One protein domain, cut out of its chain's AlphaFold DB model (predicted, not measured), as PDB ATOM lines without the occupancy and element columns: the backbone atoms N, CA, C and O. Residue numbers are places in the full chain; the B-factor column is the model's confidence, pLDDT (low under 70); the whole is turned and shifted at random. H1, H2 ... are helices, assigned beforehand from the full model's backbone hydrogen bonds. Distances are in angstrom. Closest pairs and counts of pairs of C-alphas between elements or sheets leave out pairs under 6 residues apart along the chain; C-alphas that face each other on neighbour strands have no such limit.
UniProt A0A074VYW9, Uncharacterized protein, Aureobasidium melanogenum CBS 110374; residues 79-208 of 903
ATOM      1  N   TYR A  79     156.634 174.552 171.068       64.19
ATOM      2  CA  TYR A  79     155.502 174.789 171.979       64.19
ATOM      3  C   TYR A  79     154.440 175.755 171.433       64.19
ATOM      4  O   TYR A  79     153.272 175.621 171.788       64.19
ATOM      5  N   ALA A  80     154.821 176.707 170.579       74.88
ATOM      6  CA  ALA A  80     153.866 177.512 169.818       74.88
ATOM      7  C   ALA A  80     153.228 176.671 168.701       74.88
ATOM      8  O   ALA A  80     152.028 176.770 168.474       74.88
ATOM      9  N   ASP A  81     154.029 175.801 168.080       81.00
ATOM     10  CA  ASP A  81     153.646 174.915 166.974       81.00
ATOM     11  C   ASP A  81     152.704 173.772 167.416       81.00
ATOM     12  O   ASP A  81     151.843 173.334 166.655       81.00
ATOM     13  N   LEU A  82     152.845 173.301 168.663       85.88
ATOM     14  CA  LEU A  82     152.048 172.218 169.260       85.88
ATOM     15  C   LEU A  82     150.545 172.524 169.293       85.88
ATOM     16  O   LEU A  82     149.734 171.663 168.961       85.88
ATOM     17  N   ARG A  83     150.168 173.737 169.713       86.25
ATOM     18  CA  ARG A  83     148.764 174.105 169.945       86.25
ATOM     19  C   ARG A  83     147.898 174.096 168.671       86.25
ATOM     20  O   ARG A  83     146.913 173.364 168.690       86.25
ATOM     21  N   PRO A  84     148.224 174.831 167.589       88.56
ATOM     22  CA  PRO A  84     147.389 174.847 166.388       88.56
ATOM     23  C   PRO A  84     147.338 173.476 165.704       88.56
ATOM     24  O   PRO A  84     146.320 173.133 165.118       88.56
ATOM     25  N   PHE A  85     148.388 172.653 165.826       89.81
ATOM     26  CA  PHE A  85     148.368 171.276 165.325       89.81
ATOM     27  C   PHE A  85     147.410 170.378 166.122       89.81
ATOM     28  O   PHE A  85     146.689 169.577 165.539       89.81
ATOM     29  N   ILE A  86     147.366 170.526 167.452       90.75
ATOM     30  CA  ILE A  86     146.382 169.834 168.298       90.75
ATOM     31  C   ILE A  86     144.964 170.319 167.971       90.75
ATOM     32  O   ILE A  86     144.074 169.490 167.815       90.75
ATOM     33  N   GLU A  87     144.751 171.631 167.834       89.75
ATOM     34  CA  GLU A  87     143.448 172.208 167.467       89.75
ATOM     35  C   GLU A  87     142.978 171.683 166.095       89.75
ATOM     36  O   GLU A  87     141.867 171.166 166.009       89.75
ATOM     37  N   GLN A  88     143.852 171.654 165.080       91.44
ATOM     38  CA  GLN A  88     143.561 171.036 163.779       91.44
ATOM     39  C   GLN A  88     143.235 169.532 163.900       91.44
ATOM     40  O   GLN A  88     142.271 169.066 163.302       91.44
ATOM     41  N   LEU A  89     143.975 168.752 164.699       92.06
ATOM     42  CA  LEU A  89     143.667 167.327 164.894       92.06
ATOM     43  C   LEU A  89     142.332 167.087 165.618       92.06
ATOM     44  O   LEU A  89     141.699 166.054 165.395       92.06
ATOM     45  N   TRP A  90     141.881 168.008 166.474       91.00
ATOM     46  CA  TRP A  90     140.548 167.942 167.087       91.00
ATOM     47  C   TRP A  90     139.410 168.216 166.093       91.00
ATOM     48  O   TRP A  90     138.288 167.768 166.343       91.00
ATOM     49  N   GLU A  91     139.695 168.886 164.974       91.88
ATOM     50  CA  GLU A  91     138.780 169.064 163.843       91.88
ATOM     51  C   GLU A  91     138.877 167.866 162.876       91.88
ATOM     52  O   GLU A  91     137.912 167.112 162.739       91.88
ATOM     53  N   ASP A  92     140.060 167.614 162.303       91.38
ATOM     54  CA  ASP A  92     140.309 166.594 161.268       91.38
ATOM     55  C   ASP A  92     140.170 165.144 161.775       91.38
ATOM     56  O   ASP A  92     139.764 164.248 161.032       91.38
ATOM     57  N   ARG A  93     140.563 164.867 163.028       90.38
ATOM     58  CA  ARG A  93     140.700 163.501 163.584       90.38
ATOM     59  C   ARG A  93     140.088 163.353 164.976       90.38
ATOM     60  O   ARG A  93     140.566 162.566 165.794       90.38
ATOM     61  N   ARG A  94     138.975 164.044 165.236       87.00
ATOM     62  CA  ARG A  94     138.277 164.059 166.537       87.00
ATOM     63  C   ARG A  94     138.114 162.683 167.200       87.00
ATOM     64  O   ARG A  94     138.334 162.560 168.400       87.00
ATOM     65  N   ALA A  95     137.756 161.647 166.438       82.88
ATOM     66  CA  ALA A  95     137.567 160.288 166.960       82.88
ATOM     67  C   ALA A  95     138.863 159.639 167.485       82.88
ATOM     68  O   ALA A  95     138.808 158.855 168.429       82.88
ATOM     69  N   MET A  96     140.020 159.991 166.916       88.88
ATOM     70  CA  MET A  96     141.337 159.613 167.433       88.88
ATOM     71  C   MET A  96     141.663 160.440 168.684       88.88
ATOM     72  O   MET A  96     141.950 159.872 169.736       88.88
ATOM     73  N   CYS A  97     141.496 161.765 168.618       88.06
ATOM     74  CA  CYS A  97     141.790 162.662 169.739       88.06
ATOM     75  C   CYS A  97     140.981 162.352 171.008       88.06
ATOM     76  O   CYS A  97     141.526 162.460 172.101       88.06
ATOM     77  N   CYS A  98     139.724 161.907 170.892       82.69
ATOM     78  CA  CYS A  98     138.901 161.480 172.031       82.69
ATOM     79  C   CYS A  98     139.375 160.191 172.732       82.69
ATOM     80  O   CYS A  98     138.906 159.921 173.835       82.69
ATOM     81  N   ASN A  99     140.209 159.365 172.088       84.06
ATOM     82  CA  ASN A  99     140.427 157.968 172.488       84.06
ATOM     83  C   ASN A  99     141.860 157.615 172.913       84.06
ATOM     84  O   ASN A  99     142.062 156.481 173.323       84.06
ATOM     85  N   ILE A 100     142.826 158.540 172.839       88.19
ATOM     86  CA  ILE A 100     144.228 158.285 173.233       88.19
ATOM     87  C   ILE A 100     144.475 158.689 174.691       88.19
ATOM     88  O   ILE A 100     144.013 159.746 175.125       88.19
ATOM     89  N   TYR A 101     145.254 157.885 175.428       87.25
ATOM     90  CA  TYR A 101     145.580 158.089 176.852       87.25
ATOM     91  C   TYR A 101     147.002 157.598 177.222       87.25
ATOM     92  O   TYR A 101     147.663 156.941 176.424       87.25
ATOM     93  N   LEU A 102     147.510 157.917 178.428       86.75
ATOM     94  CA  LEU A 102     148.931 157.731 178.811       86.75
ATOM     95  C   LEU A 102     149.382 156.285 179.130       86.75
ATOM     96  O   LEU A 102     150.561 156.047 179.414       86.75
ATOM     97  N   ASP A 103     148.487 155.305 179.117       84.00
ATOM     98  CA  ASP A 103     148.781 153.870 179.267       84.00
ATOM     99  C   ASP A 103     148.965 153.142 177.931       84.00
ATOM    100  O   ASP A 103     149.758 152.207 177.875       84.00
ATOM    101  N   GLU A 104     148.307 153.610 176.869       86.56
ATOM    102  CA  GLU A 104     148.448 153.105 175.495       86.56
ATOM    103  C   GLU A 104     149.845 153.374 174.916       86.56
ATOM    104  O   GLU A 104     150.318 152.622 174.065       86.56
ATOM    105  N   PHE A 105     150.541 154.408 175.406       89.06
ATOM    106  CA  PHE A 105     151.927 154.681 175.026       89.06
ATOM    107  C   PHE A 105     152.828 153.496 175.382       89.06
ATOM    108  O   PHE A 105     152.824 153.060 176.541       89.06
ATOM    109  N   PRO A 106     153.674 153.022 174.450       88.81
ATOM    110  CA  PRO A 106     154.563 151.907 174.720       88.81
ATOM    111  C   PRO A 106     155.496 152.258 175.884       88.81
ATOM    112  O   PRO A 106     156.130 153.314 175.923       88.81
ATOM    113  N   ARG A 107     155.567 151.348 176.859       84.19
ATOM    114  CA  ARG A 107     156.433 151.461 178.050       84.19
ATOM    115  C   ARG A 107     157.699 150.603 177.936       84.19
ATOM    116  O   ARG A 107     158.574 150.683 178.799       84.19
ATOM    117  N   GLY A 108     157.788 149.818 176.861       82.38
ATOM    118  CA  GLY A 108     158.805 148.803 176.623       82.38
ATOM    119  C   GLY A 108     158.706 147.606 177.561       82.38
ATOM    120  O   GLY A 108     158.027 147.623 178.591       82.38
ATOM    121  N   THR A 109     159.415 146.538 177.210       76.94
ATOM    122  CA  THR A 109     159.475 145.330 178.039       76.94
ATOM    123  C   THR A 109     160.416 145.506 179.239       76.94
ATOM    124  O   THR A 109     161.427 146.212 179.186       76.94
ATOM    125  N   ALA A 110     160.075 144.853 180.357       68.25
ATOM    126  CA  ALA A 110     160.904 144.752 181.566       68.25
ATOM    127  C   ALA A 110     161.472 146.089 182.107       68.25
ATOM    128  O   ALA A 110     162.594 146.136 182.612       68.25
ATOM    129  N   GLY A 111     160.709 147.186 182.000       74.12
ATOM    130  CA  GLY A 111     161.057 148.483 182.595       74.12
ATOM    131  C   GLY A 111     162.215 149.233 181.923       74.12
ATOM    132  O   GLY A 111     162.731 150.185 182.504       74.12
ATOM    133  N   LYS A 112     162.632 148.836 180.714       77.25
ATOM    134  CA  LYS A 112     163.740 149.484 179.982       77.25
ATOM    135  C   LYS A 112     163.345 150.765 179.231       77.25
ATOM    136  O   LYS A 112     164.224 151.422 178.679       77.25
ATOM    137  N   GLY A 113     162.062 151.130 179.248       84.38
ATOM    138  CA  GLY A 113     161.492 152.118 178.331       84.38
ATOM    139  C   GLY A 113     161.255 151.507 176.950       84.38
ATOM    140  O   GLY A 113     161.836 150.471 176.622       84.38
ATOM    141  N   ALA A 114     160.382 152.128 176.159       89.50
ATOM    142  CA  ALA A 114     160.108 151.662 174.807       89.50
ATOM    143  C   ALA A 114     161.337 151.777 173.901       89.50
ATOM    144  O   ALA A 114     162.165 152.683 174.049       89.50
ATOM    145  N   THR A 115     161.448 150.859 172.944       91.94
ATOM    146  CA  THR A 115     162.404 151.011 171.841       91.94
ATOM    147  C   THR A 115     161.950 152.141 170.913       91.94
ATOM    148  O   THR A 115     160.777 152.517 170.895       91.94
ATOM    149  N   LYS A 116     162.866 152.704 170.114       90.69
ATOM    150  CA  LYS A 116     162.480 153.727 169.128       90.69
ATOM    151  C   LYS A 116     161.511 153.133 168.100       90.69
ATOM    152  O   LYS A 116     160.623 153.818 167.620       90.69
ATOM    153  N   GLU A 117     161.683 151.857 167.797       90.62
ATOM    154  CA  GLU A 117     160.908 151.085 166.838       90.62
ATOM    155  C   GLU A 117     159.481 150.829 167.361       90.62
ATOM    156  O   GLU A 117     158.526 150.985 166.606       90.62
ATOM    157  N   GLU A 118     159.319 150.545 168.660       91.62
ATOM    158  CA  GLU A 118     158.013 150.500 169.343       91.62
ATOM    159  C   GLU A 118     157.322 151.877 169.353       91.62
ATOM    160  O   GLU A 118     156.121 151.966 169.104       91.62
ATOM    161  N   GLU A 119     158.062 152.960 169.623       92.00
ATOM    162  CA  GLU A 119     157.513 154.325 169.622       92.00
ATOM    163  C   GLU A 119     157.100 154.795 168.221       92.00
ATOM    164  O   GLU A 119     156.025 155.370 168.061       92.00
ATOM    165  N   ASP A 120     157.922 154.540 167.204       93.12
ATOM    166  CA  ASP A 120     157.631 154.923 165.824       93.12
ATOM    167  C   ASP A 120     156.466 154.092 165.254       93.12
ATOM    168  O   ASP A 120     155.582 154.656 164.611       93.12
ATOM    169  N   ALA A 121     156.391 152.788 165.556       93.44
ATOM    170  CA  ALA A 121     155.255 151.942 165.176       93.44
ATOM    171  C   ALA A 121     153.940 152.389 165.842       93.44
ATOM    172  O   ALA A 121     152.907 152.448 165.178       93.44
ATOM    173  N   PHE A 122     153.976 152.772 167.126       94.00
ATOM    174  CA  PHE A 122     152.825 153.365 167.816       94.00
ATOM    175  C   PHE A 122     152.363 154.664 167.135       94.00
ATOM    176  O   PHE A 122     151.171 154.855 166.909       94.00
ATOM    177  N   LEU A 123     153.293 155.542 166.746       94.19
ATOM    178  CA  LEU A 123     152.966 156.800 166.063       94.19
ATOM    179  C   LEU A 123     152.364 156.582 164.667       94.19
ATOM    180  O   LEU A 123     151.425 157.290 164.300       94.19
ATOM    181  N   LEU A 124     152.854 155.589 163.923       94.25
ATOM    182  CA  LEU A 124     152.304 155.185 162.623       94.25
ATOM    183  C   LEU A 124     150.897 154.557 162.727       94.25
ATOM    184  O   LEU A 124     150.195 154.467 161.724       94.25
ATOM    185  N   GLY A 125     150.444 154.191 163.933       92.81
ATOM    186  CA  GLY A 125     149.054 153.800 164.198       92.81
ATOM    187  C   GLY A 125     148.045 154.962 164.179       92.81
ATOM    188  O   GLY A 125     146.850 154.720 164.025       92.81
ATOM    189  N   TYR A 126     148.502 156.217 164.305       91.75
ATOM    190  CA  TYR A 126     147.636 157.412 164.364       91.75
ATOM    191  C   TYR A 126     147.957 158.476 163.295       91.75
ATOM    192  O   TYR A 126     147.142 159.369 163.030       91.75
ATOM    193  N   PHE A 127     149.135 158.391 162.673       94.00
ATOM    194  CA  PHE A 127     149.599 159.292 161.619       94.00
ATOM    195  C   PHE A 127     150.097 158.508 160.410       94.00
ATOM    196  O   PHE A 127     150.735 157.469 160.546       94.00
ATOM    197  N   SER A 128     149.862 159.051 159.220       93.19
ATOM    198  CA  SER A 128     150.441 158.507 157.993       93.19
ATOM    199  C   SER A 128     151.970 158.611 158.004       93.19
ATOM    200  O   SER A 128     152.542 159.538 158.578       93.19
ATOM    201  N   GLU A 129     152.647 157.713 157.289       93.19
ATOM    202  CA  GLU A 129     154.107 157.746 157.112       93.19
ATOM    203  C   GLU A 129     154.595 159.096 156.543       93.19
ATOM    204  O   GLU A 129     155.619 159.635 156.968       93.19
ATOM    205  N   ARG A 130     153.796 159.728 155.667       90.94
ATOM    206  CA  ARG A 130     154.042 161.092 155.169       90.94
ATOM    207  C   ARG A 130     154.068 162.120 156.305       90.94
ATOM    208  O   ARG A 130     155.001 162.914 156.379       90.94
ATOM    209  N   GLU A 131     153.072 162.119 157.187       89.00
ATOM    210  CA  GLU A 131     153.035 163.017 158.353       89.00
ATOM    211  C   GLU A 131     154.164 162.708 159.334       89.00
ATOM    212  O   GLU A 131     154.796 163.627 159.855       89.00
ATOM    213  N   PHE A 132     154.465 161.424 159.542       91.38
ATOM    214  CA  PHE A 132     155.571 160.974 160.375       91.38
ATOM    215  C   PHE A 132     156.924 161.500 159.878       91.38
ATOM    216  O   PHE A 132     157.730 161.950 160.693       91.38
ATOM    217  N   HIS A 133     157.160 161.541 158.563       88.94
ATOM    218  CA  HIS A 133     158.371 162.136 157.991       88.94
ATOM    219  C   HIS A 133     158.351 163.672 157.958       88.94
ATOM    220  O   HIS A 133     159.353 164.285 158.324       88.94
ATOM    221  N   LEU A 134     157.235 164.305 157.573       89.38
ATOM    222  CA  LEU A 134     157.114 165.771 157.511       89.38
ATOM    223  C   LEU A 134     157.224 166.425 158.894       89.38
ATOM    224  O   LEU A 134     157.886 167.450 159.055       89.38
ATOM    225  N   GLN A 135     156.568 165.842 159.899       87.31
ATOM    226  CA  GLN A 135     156.547 166.373 161.258       87.31
ATOM    227  C   GLN A 135     157.668 165.768 162.122       87.31
ATOM    228  O   GLN A 135     158.190 166.454 163.003       87.31
ATOM    229  N   GLY A 136     158.076 164.519 161.891       91.38
ATOM    230  CA  GLY A 136     159.067 163.814 162.703       91.38
ATOM    231  C   GLY A 136     158.491 163.299 164.028       91.38
ATOM    232  O   GLY A 136     157.965 164.067 164.840       91.38
ATOM    233  N   GLY A 137     158.661 161.999 164.293       90.44
ATOM    234  CA  GLY A 137     158.029 161.292 165.416       90.44
ATOM    235  C   GLY A 137     158.158 161.951 166.798       90.44
ATOM    236  O   GLY A 137     157.215 161.918 167.582       90.44
ATOM    237  N   ARG A 138     159.261 162.658 167.092       89.62
ATOM    238  CA  ARG A 138     159.440 163.375 168.376       89.62
ATOM    239  C   ARG A 138     158.364 164.425 168.665       89.62
ATOM    240  O   ARG A 138     158.003 164.589 169.825       89.62
ATOM    241  N   PHE A 139     157.877 165.138 167.646       91.19
ATOM    242  CA  PHE A 139     156.804 166.122 167.817       91.19
ATOM    243  C   PHE A 139     155.443 165.436 167.880       91.19
ATOM    244  O   PHE A 139     154.666 165.733 168.777       91.19
ATOM    245  N   LEU A 140     155.190 164.458 167.006       92.75
ATOM    246  CA  LEU A 140     153.946 163.684 167.026       92.75
ATOM    247  C   LEU A 140     153.743 162.974 168.378       92.75
ATOM    248  O   LEU A 140     152.649 163.005 168.930       92.75
ATOM    249  N   LYS A 141     154.816 162.467 168.996       92.94
ATOM    250  CA  LYS A 141     154.795 161.947 170.371       92.94
ATOM    251  C   LYS A 141     154.397 163.007 171.401       92.94
ATOM    252  O   LYS A 141     153.628 162.702 172.304       92.94
ATOM    253  N   GLN A 142     154.892 164.242 171.279       91.62
ATOM    254  CA  GLN A 142     154.507 165.350 172.167       91.62
ATOM    255  C   GLN A 142     153.051 165.788 171.952       91.62
ATOM    256  O   GLN A 142     152.367 166.080 172.929       91.62
ATOM    257  N   VAL A 143     152.575 165.783 170.704       93.50
ATOM    258  CA  VAL A 143     151.180 166.056 170.322       93.50
ATOM    259  C   VAL A 143     150.248 165.033 170.967       93.50
ATOM    260  O   VAL A 143     149.369 165.416 171.739       93.50
ATOM    261  N   LEU A 144     150.478 163.735 170.727       93.31
ATOM    262  CA  LEU A 144     149.648 162.685 171.319       93.31
ATOM    263  C   LEU A 144     149.736 162.702 172.844       93.31
ATOM    264  O   LEU A 144     148.715 162.552 173.497       93.31
ATOM    265  N   TYR A 145     150.920 162.917 173.428       92.56
ATOM    266  CA  TYR A 145     151.081 162.966 174.886       92.56
ATOM    267  C   TYR A 145     150.312 164.140 175.515       92.56
ATOM    268  O   TYR A 145     149.739 163.998 176.594       92.56
ATOM    269  N   ALA A 146     150.259 165.294 174.841       90.62
ATOM    270  CA  ALA A 146     149.472 166.441 175.289       90.62
ATOM    271  C   ALA A 146     147.958 166.168 175.217       90.62
ATOM    272  O   ALA A 146     147.248 166.473 176.175       90.62
ATOM    273  N   ILE A 147     147.481 165.550 174.129       91.50
ATOM    274  CA  ILE A 147     146.081 165.118 173.970       91.50
ATOM    275  C   ILE A 147     145.723 164.070 175.035       91.50
ATOM    276  O   ILE A 147     144.750 164.230 175.763       91.50
ATOM    277  N   ALA A 148     146.564 163.051 175.195       90.31
ATOM    278  CA  ALA A 148     146.395 161.965 176.151       90.31
ATOM    279  C   ALA A 148     146.322 162.442 177.603       90.31
ATOM    280  O   ALA A 148     145.446 162.017 178.353       90.31
ATOM    281  N   LYS A 149     147.213 163.364 177.994       89.06
ATOM    282  CA  LYS A 149     147.176 163.964 179.330       89.06
ATOM    283  C   LYS A 149     145.929 164.830 179.517       89.06
ATOM    284  O   LYS A 149     145.308 164.749 180.569       89.06
ATOM    285  N   PHE A 150     145.538 165.625 178.516       88.75
ATOM    286  CA  PHE A 150     144.298 166.405 178.574       88.75
ATOM    287  C   PHE A 150     143.067 165.501 178.742       88.75
ATOM    288  O   PHE A 150     142.191 165.805 179.550       88.75
ATOM    289  N   ASN A 151     143.028 164.368 178.039       86.00
ATOM    290  CA  ASN A 151     141.971 163.375 178.184       86.00
ATOM    291  C   ASN A 151     141.954 162.775 179.595       86.00
ATOM    292  O   ASN A 151     140.890 162.712 180.198       86.00
ATOM    293  N   GLU A 152     143.105 162.386 180.154       83.94
ATOM    294  CA  GLU A 152     143.208 161.844 181.518       83.94
ATOM    295  C   GLU A 152     142.813 162.875 182.592       83.94
ATOM    296  O   GLU A 152     141.962 162.581 183.433       83.94
ATOM    297  N   ASP A 153     143.331 164.109 182.512       83.00
ATOM    298  CA  ASP A 153     142.946 165.230 183.386       83.00
ATOM    299  C   ASP A 153     141.422 165.512 183.284       83.00
ATOM    300  O   ASP A 153     140.762 165.810 184.284       83.00
ATOM    301  N   SER A 154     140.836 165.374 182.085       82.31
ATOM    302  CA  SER A 154     139.395 165.523 181.840       82.31
ATOM    303  C   SER A 154     138.569 164.361 182.409       82.31
ATOM    304  O   SER A 154     137.533 164.612 183.027       82.31
ATOM    305  N   VAL A 155     139.015 163.105 182.263       76.25
ATOM    306  CA  VAL A 155     138.347 161.924 182.848       76.25
ATOM    307  C   VAL A 155     138.328 162.031 184.367       76.25
ATOM    308  O   VAL A 155     137.274 161.851 184.970       76.25
ATOM    309  N   LEU A 156     139.464 162.385 184.976       74.44
ATOM    310  CA  LEU A 156     139.585 162.613 186.417       74.44
ATOM    311  C   LEU A 156     138.594 163.682 186.900       74.44
ATOM    312  O   LEU A 156     137.846 163.437 187.841       74.44
ATOM    313  N   SER A 157     138.535 164.828 186.216       78.88
ATOM    314  CA  SER A 157     137.618 165.929 186.541       78.88
ATOM    315  C   SER A 157     136.136 165.526 186.438       78.88
ATOM    316  O   SER A 157     135.344 165.809 187.339       78.88
ATOM    317  N   HIS A 158     135.754 164.808 185.375       73.19
ATOM    318  CA  HIS A 158     134.383 164.320 185.207       73.19
ATOM    319  C   HIS A 158     134.028 163.232 186.227       73.19
ATOM    320  O   HIS A 158     132.941 163.287 186.798       73.19
ATOM    321  N   ALA A 159     134.933 162.290 186.505       70.44
ATOM    322  CA  ALA A 159     134.731 161.250 187.510       70.44
ATOM    323  C   ALA A 159     134.619 161.835 188.926       70.44
ATOM    324  O   ALA A 159     133.736 161.432 189.677       70.44
ATOM    325  N   GLU A 160     135.445 162.828 189.282       74.69
ATOM    326  CA  GLU A 160     135.355 163.515 190.575       74.69
ATOM    327  C   GLU A 160     134.034 164.289 190.708       74.69
ATOM    328  O   GLU A 160     133.363 164.190 191.737       74.69
ATOM    329  N   LYS A 161     133.621 165.027 189.665       79.50
ATOM    330  CA  LYS A 161     132.322 165.720 189.639       79.50
ATOM    331  C   LYS A 161     131.166 164.734 189.800       79.50
ATOM    332  O   LYS A 161     130.290 164.961 190.629       79.50
ATOM    333  N   TRP A 162     131.177 163.640 189.044       72.12
ATOM    334  CA  TRP A 162     130.095 162.659 189.048       72.12
ATOM    335  C   TRP A 162     130.035 161.876 190.370       72.12
ATOM    336  O   TRP A 162     128.955 161.684 190.926       72.12
ATOM    337  N   TRP A 163     131.186 161.544 190.963       71.69
ATOM    338  CA  TRP A 163     131.249 161.008 192.324       71.69
ATOM    339  C   TRP A 163     130.661 161.987 193.357       71.69
ATOM    340  O   TRP A 163     129.839 161.582 194.174       71.69
ATOM    341  N   ARG A 164     130.995 163.285 193.287       77.62
ATOM    342  CA  ARG A 164     130.429 164.323 194.176       77.62
ATOM    343  C   ARG A 164     128.918 164.524 194.007       77.62
ATOM    344  O   ARG A 164     128.262 164.920 194.966       77.62
ATOM    345  N   GLU A 165     128.379 164.313 192.806       80.31
ATOM    346  CA  GLU A 165     126.958 164.527 192.492       80.31
ATOM    347  C   GLU A 165     126.080 163.306 192.816       80.31
ATOM    348  O   GLU A 165     124.954 163.483 193.277       80.31
ATOM    349  N   TYR A 166     126.593 162.083 192.632       72.38
ATOM    350  CA  TYR A 166     125.806 160.843 192.739       72.38
ATOM    351  C   TYR A 166     126.284 159.878 193.844       72.38
ATOM    352  O   TYR A 166     125.638 158.861 194.079       72.38
ATOM    353  N   ASN A 167     127.405 160.162 194.523       72.50
ATOM    354  CA  ASN A 167     128.096 159.262 195.470       72.50
ATOM    355  C   ASN A 167     128.420 157.859 194.906       72.50
ATOM    356  O   ASN A 167     128.710 156.932 195.665       72.50
ATOM    357  N   PHE A 168     128.394 157.677 193.580       69.94
ATOM    358  CA  PHE A 168     128.592 156.364 192.971       69.94
ATOM    359  C   PHE A 168     130.026 155.860 193.152       69.94
ATOM    360  O   PHE A 168     130.992 156.509 192.749       69.94
ATOM    361  N   CYS A 169     130.151 154.659 193.713       65.62
ATOM    362  CA  CYS A 169     131.421 153.999 193.975       65.62
ATOM    363  C   CYS A 169     131.455 152.663 193.218       65.62
ATOM    364  O   CYS A 169     130.811 151.700 193.631       65.62
ATOM    365  N   ALA A 170     132.203 152.604 192.114       65.31
ATOM    366  CA  ALA A 170     132.431 151.373 191.362       65.31
ATOM    367  C   ALA A 170     133.115 150.328 192.255       65.31
ATOM    368  O   ALA A 170     134.236 150.546 192.726       65.31
ATOM    369  N   SER A 171     132.459 149.188 192.483       65.75
ATOM    370  CA  SER A 171     133.087 148.072 193.194       65.75
ATOM    371  C   SER A 171     134.128 147.397 192.294       65.75
ATOM    372  O   SER A 171     134.002 147.394 191.070       65.75
ATOM    373  N   SER A 172     135.152 146.769 192.877       60.59
ATOM    374  CA  SER A 172     136.199 146.084 192.099       60.59
ATOM    375  C   SER A 172     135.731 144.804 191.388       60.59
ATOM    376  O   SER A 172     136.548 144.140 190.760       60.59
ATOM    377  N   GLY A 173     134.453 144.430 191.529       68.06
ATOM    378  CA  GLY A 173     133.814 143.318 190.821       68.06
ATOM    379  C   GLY A 173     132.776 143.753 189.780       68.06
ATOM    380  O   GLY A 173     132.219 142.891 189.110       68.06
ATOM    381  N   MET A 174     132.502 145.056 189.640       71.19
ATOM    382  CA  MET A 174     131.626 145.561 188.582       71.19
ATOM    383  C   MET A 174     132.350 145.554 187.236       71.19
ATOM    384  O   MET A 174     133.436 146.122 187.098       71.19
ATOM    385  N   ASP A 175     131.723 144.953 186.228       72.75
ATOM    386  CA  ASP A 175     132.213 145.026 184.854       72.75
ATOM    387  C   ASP A 175     131.888 146.384 184.192       72.75
ATOM    388  O   ASP A 175     131.139 147.222 184.709       72.75
ATOM    389  N   ALA A 176     132.478 146.619 183.017       69.69
ATOM    390  CA  ALA A 176     132.302 147.872 182.288       69.69
ATOM    391  C   ALA A 176     130.864 148.093 181.778       69.69
ATOM    392  O   ALA A 176     130.477 149.245 181.607       69.69
ATOM    393  N   ALA A 177     130.071 147.037 181.561       74.56
ATOM    394  CA  ALA A 177     128.678 147.119 181.122       74.56
ATOM    395  C   ALA A 177     127.714 147.391 182.293       74.56
ATOM    396  O   ALA A 177     126.750 148.131 182.129       74.56
ATOM    397  N   GLN A 178     128.006 146.894 183.496       75.94
ATOM    398  CA  GLN A 178     127.297 147.276 184.723       75.94
ATOM    399  C   GLN A 178     127.539 148.754 185.057       75.94
ATOM    400  O   GLN A 178     126.605 149.495 185.363       75.94
ATOM    401  N   ILE A 179     128.787 149.220 184.935       72.69
ATOM    402  CA  ILE A 179     129.124 150.635 185.154       72.69
ATOM    403  C   ILE A 179     128.551 151.518 184.039       72.69
ATOM    404  O   ILE A 179     128.018 152.583 184.347       72.69
ATOM    405  N   ARG A 180     128.549 151.050 182.778       73.56
ATOM    406  CA  ARG A 180     127.784 151.652 181.670       73.56
ATOM    407  C   ARG A 180     126.314 151.815 182.050       73.56
ATOM    408  O   ARG A 180     125.797 152.921 181.982       73.56
ATOM    409  N   GLN A 181     125.672 150.742 182.510       75.50
ATOM    410  CA  GLN A 181     124.255 150.730 182.861       75.50
ATOM    411  C   GLN A 181     123.923 151.735 183.970       75.50
ATOM    412  O   GLN A 181     122.936 152.450 183.838       75.50
ATOM    413  N   VAL A 182     124.739 151.847 185.026       71.94
ATOM    414  CA  VAL A 182     124.503 152.830 186.104       71.94
ATOM    415  C   VAL A 182     124.773 154.270 185.641       71.94
ATOM    416  O   VAL A 182     124.013 155.173 185.992       71.94
ATOM    417  N   LEU A 183     125.801 154.500 184.816       72.31
ATOM    418  CA  LEU A 183     126.068 155.811 184.205       72.31
ATOM    419  C   LEU A 183     124.925 156.260 183.284       72.31
ATOM    420  O   LEU A 183     124.447 157.389 183.406       72.31
ATOM    421  N   ASP A 184     124.444 155.368 182.420       73.81
ATOM    422  CA  ASP A 184     123.339 155.640 181.502       73.81
ATOM    423  C   ASP A 184     122.003 155.821 182.269       73.81
ATOM    424  O   ASP A 184     121.196 156.674 181.890       73.81
ATOM    425  N   LEU A 185     121.790 155.122 183.401       73.12
ATOM    426  CA  LEU A 185     120.606 155.273 184.271       73.12
ATOM    427  C   LEU A 185     120.485 156.682 184.885       73.12
ATOM    428  O   LEU A 185     119.381 157.207 185.031       73.12
ATOM    429  N   HIS A 186     121.617 157.305 185.223       65.94
ATOM    430  CA  HIS A 186     121.685 158.681 185.736       65.94
ATOM    431  C   HIS A 186     121.731 159.759 184.632       65.94
ATOM    432  O   HIS A 186     121.755 160.950 184.949       65.94
ATOM    433  N   GLN A 187     121.634 159.331 183.369       56.44
ATOM    434  CA  GLN A 187     121.481 160.097 182.128       56.44
ATOM    435  C   GLN A 187     122.682 160.904 181.597       56.44
ATOM    436  O   GLN A 187     123.431 161.572 182.303       56.44
ATOM    437  N   ALA A 188     122.722 160.942 180.258       45.97
ATOM    438  CA  ALA A 188     123.309 161.997 179.430       45.97
ATOM    439  C   ALA A 188     124.842 162.165 179.435       45.97
ATOM    440  O   ALA A 188     125.341 163.259 179.159       45.97
ATOM    441  N   ALA A 189     125.598 161.078 179.609       52.34
ATOM    442  CA  ALA A 189     127.026 161.061 179.295       52.34
ATOM    443  C   ALA A 189     127.381 159.975 178.264       52.34
ATOM    444  O   ALA A 189     127.671 158.833 178.608       52.34
ATOM    445  N   ASN A 190     127.434 160.360 176.980       55.34
ATOM    446  CA  ASN A 190     127.967 159.527 175.891       55.34
ATOM    447  C   ASN A 190     129.502 159.417 175.981       55.34
ATOM    448  O   ASN A 190     130.239 159.873 175.107       55.34
ATOM    449  N   PHE A 191     129.984 158.822 177.067       60.81
ATOM    450  CA  PHE A 191     131.381 158.464 177.235       60.81
ATOM    451  C   PHE A 191     131.737 157.291 176.299       60.81
ATOM    452  O   PHE A 191     130.947 156.346 176.185       60.81
ATOM    453  N   PRO A 192     132.901 157.321 175.621       63.59
ATOM    454  CA  PRO A 192     133.399 156.162 174.889       63.59
ATOM    455  C   PRO A 192     133.834 155.063 175.869       63.59
ATOM    456  O   PRO A 192     134.221 155.342 177.004       63.59
ATOM    457  N   ASP A 193     133.827 153.799 175.446       62.72
ATOM    458  CA  ASP A 193     134.120 152.686 176.365       62.72
ATOM    459  C   ASP A 193     135.586 152.665 176.848       62.72
ATOM    460  O   ASP A 193     135.908 152.073 177.879       62.72
ATOM    461  N   SER A 194     136.470 153.378 176.144       62.94
ATOM    462  CA  SER A 194     137.826 153.739 176.570       62.94
ATOM    463  C   SER A 194     137.819 154.620 177.831       62.94
ATOM    464  O   SER A 194     138.460 154.274 178.823       62.94
ATOM    465  N   PHE A 195     137.029 155.699 177.843       66.56
ATOM    466  CA  PHE A 195     136.772 156.535 179.021       66.56
ATOM    467  C   PHE A 195     136.145 155.710 180.148       66.56
ATOM    468  O   PHE A 195     136.551 155.840 181.298       66.56
ATOM    469  N   LEU A 196     135.189 154.828 179.841       65.69
ATOM    470  CA  LEU A 196     134.500 154.041 180.867       65.69
ATOM    471  C   LEU A 196     135.430 153.068 181.582       65.69
ATOM    472  O   LEU A 196     135.481 153.099 182.807       65.69
ATOM    473  N   LYS A 197     136.234 152.285 180.849       66.25
ATOM    474  CA  LYS A 197     137.282 151.427 181.437       66.25
ATOM    475  C   LYS A 197     138.210 152.220 182.367       66.25
ATOM    476  O   LYS A 197     138.605 151.722 183.419       66.25
ATOM    477  N   ARG A 198     138.502 153.476 182.018       68.56
ATOM    478  CA  ARG A 198     139.316 154.392 182.831       68.56
ATOM    479  C   ARG A 198     138.570 154.902 184.053       68.56
ATOM    480  O   ARG A 198     139.163 154.930 185.118       68.56
ATOM    481  N   VAL A 199     137.280 155.215 183.957       65.62
ATOM    482  CA  VAL A 199     136.448 155.563 185.120       65.62
ATOM    483  C   VAL A 199     136.251 154.373 186.063       65.62
ATOM    484  O   VAL A 199     136.296 154.580 187.271       65.62
ATOM    485  N   VAL A 200     136.155 153.130 185.567       64.19
ATOM    486  CA  VAL A 200     136.203 151.932 186.432       64.19
ATOM    487  C   VAL A 200     137.503 151.920 187.243       64.19
ATOM    488  O   VAL A 200     137.473 151.848 188.472       64.19
ATOM    489  N   LEU A 201     138.652 152.046 186.569       61.50
ATOM    490  CA  LEU A 201     139.975 152.042 187.206       61.50
ATOM    491  C   LEU A 201     140.196 153.246 188.139       61.50
ATOM    492  O   LEU A 201     140.793 153.098 189.202       61.50
ATOM    493  N   LEU A 202     139.703 154.431 187.777       62.66
ATOM    494  CA  LEU A 202     139.913 155.671 188.523       62.66
ATOM    495  C   LEU A 202     138.945 155.844 189.692       62.66
ATOM    496  O   LEU A 202     139.357 156.393 190.707       62.66
ATOM    497  N   ILE A 203     137.709 155.341 189.620       62.31
ATOM    498  CA  ILE A 203     136.844 155.279 190.806       62.31
ATOM    499  C   ILE A 203     137.365 154.191 191.758       62.31
ATOM    500  O   ILE A 203     137.504 154.463 192.949       62.31
ATOM    501  N   SER A 204     137.747 153.006 191.261       56.66
ATOM    502  CA  SER A 204     138.200 151.897 192.122       56.66
ATOM    503  C   SER A 204     139.601 152.077 192.735       56.66
ATOM    504  O   SER A 204     139.809 151.680 193.884       56.66
ATOM    505  N   ASP A 205     140.563 152.700 192.041       52.94
ATOM    506  CA  ASP A 205     141.880 153.021 192.620       52.94
ATOM    507  C   ASP A 205     141.938 154.431 193.229       52.94
ATOM    508  O   ASP A 205     142.619 154.644 194.234       52.94
ATOM    509  N   GLY A 206     141.162 155.385 192.706       53.31
ATOM    510  CA  GLY A 206     140.997 156.708 193.313       53.31
ATOM    511  C   GLY A 206     140.416 156.616 194.722       53.31
ATOM    512  O   GLY A 206     140.950 157.256 195.627       53.31
ATOM    513  N   PHE A 207     139.432 155.736 194.961       53.44
ATOM    514  CA  PHE A 207     138.958 155.452 196.321       53.44
ATOM    515  C   PHE A 207     140.094 155.022 197.247       53.44
ATOM    516  O   PHE A 207     140.216 155.530 198.359       53.44
ATOM    517  N   ARG A 208     140.977 154.139 196.769       49.97
ATOM    518  CA  ARG A 208     142.108 153.608 197.539       49.97
ATOM    519  C   ARG A 208     143.168 154.669 197.868       49.97
ATOM    520  O   ARG A 208     143.905 154.489 198.832       49.97
TER     521      ARG A 208
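This is residues 79 to 208 of the 903 residues of an uncharacterized protein of Aureobasidium melanogenum CBS 110374 (UniProt A0A074VYW9). One long helix, H5, is the beam of the domain, with two separate groups of shorter helices along it: H1 to H4 gather round its first part, and H7, with H6 across it, packs on residues 155 to 159. The printed part has 130 residues with seven named helices, H1 to H7 in chain order, and no named strand: all helix. It is only just loose, close to compact, with a radius of gyration of the C-alphas of 16.9 A and spans of 47 by 37 by 24 A.

The hub is H5, residues 137 to 166, touching three helices. H1, residues 79 to 92, touches it with residues 82 to 86 alone, closest at the C-alphas of Leu 82 and Val 143, 6.3 A, at a steep tilt of 68 degrees, only just short of about perpendicular. H3, residues 116 to 124, touches H5 at Asp 120 and Gly 137, C-alphas 6.4 A apart, at 69 degrees, also only just steep. H2, residues 94 to 97, and H4, residues 129 to 135, are each close to H5 but not clearly touching, at 6.5 A for the C-alphas of Cys 97 and Ile 147 and 7.4 A for those of Phe 132 and Leu 140. H7, residues 193 to 208, touches H5 at Val 199 and Ala 159, C-alphas 6.4 A apart, at a steep tilt of 63 degrees, the same way. H6, residues 176 to 185, touches H7, about perpendicular at 87 degrees, with the C-alphas of Ala 176 and Lys 197 closest at 6.2 A; H5 and H6 are apart. Helix packing is mostly crossed, with 0 of 4 touching pairs at a shallow tilt. In H3, H4, H5 and H6 every O i to N i+4 pair is within hydrogen-bond range; H1 has 7 of 10 and H7 11 of 12, and H2 is too short for such a pair.

H5 is 42.3 A long, from C-alpha 137 at (158.029, 161.292, 165.416) to C-alpha 166 at (125.806, 160.843, 192.739). H7 is 22.6 A and H1 20.3 A, H1 beginning at C-alpha 79 at (155.502, 174.789, 171.979). H6 is 14.0 A, H3 12.2 A, H4 9.9 A and H2 5.0 A.

The C-alphas of His 133 and Asn 167 are the two farthest apart, 48.3 A. The printed part has no cut; H2 to H3, over residues 98 to 115, is the long link. Of the printed part, 32 residues are under 70 in pLDDT, among them 168 to 173 and 186 to 208.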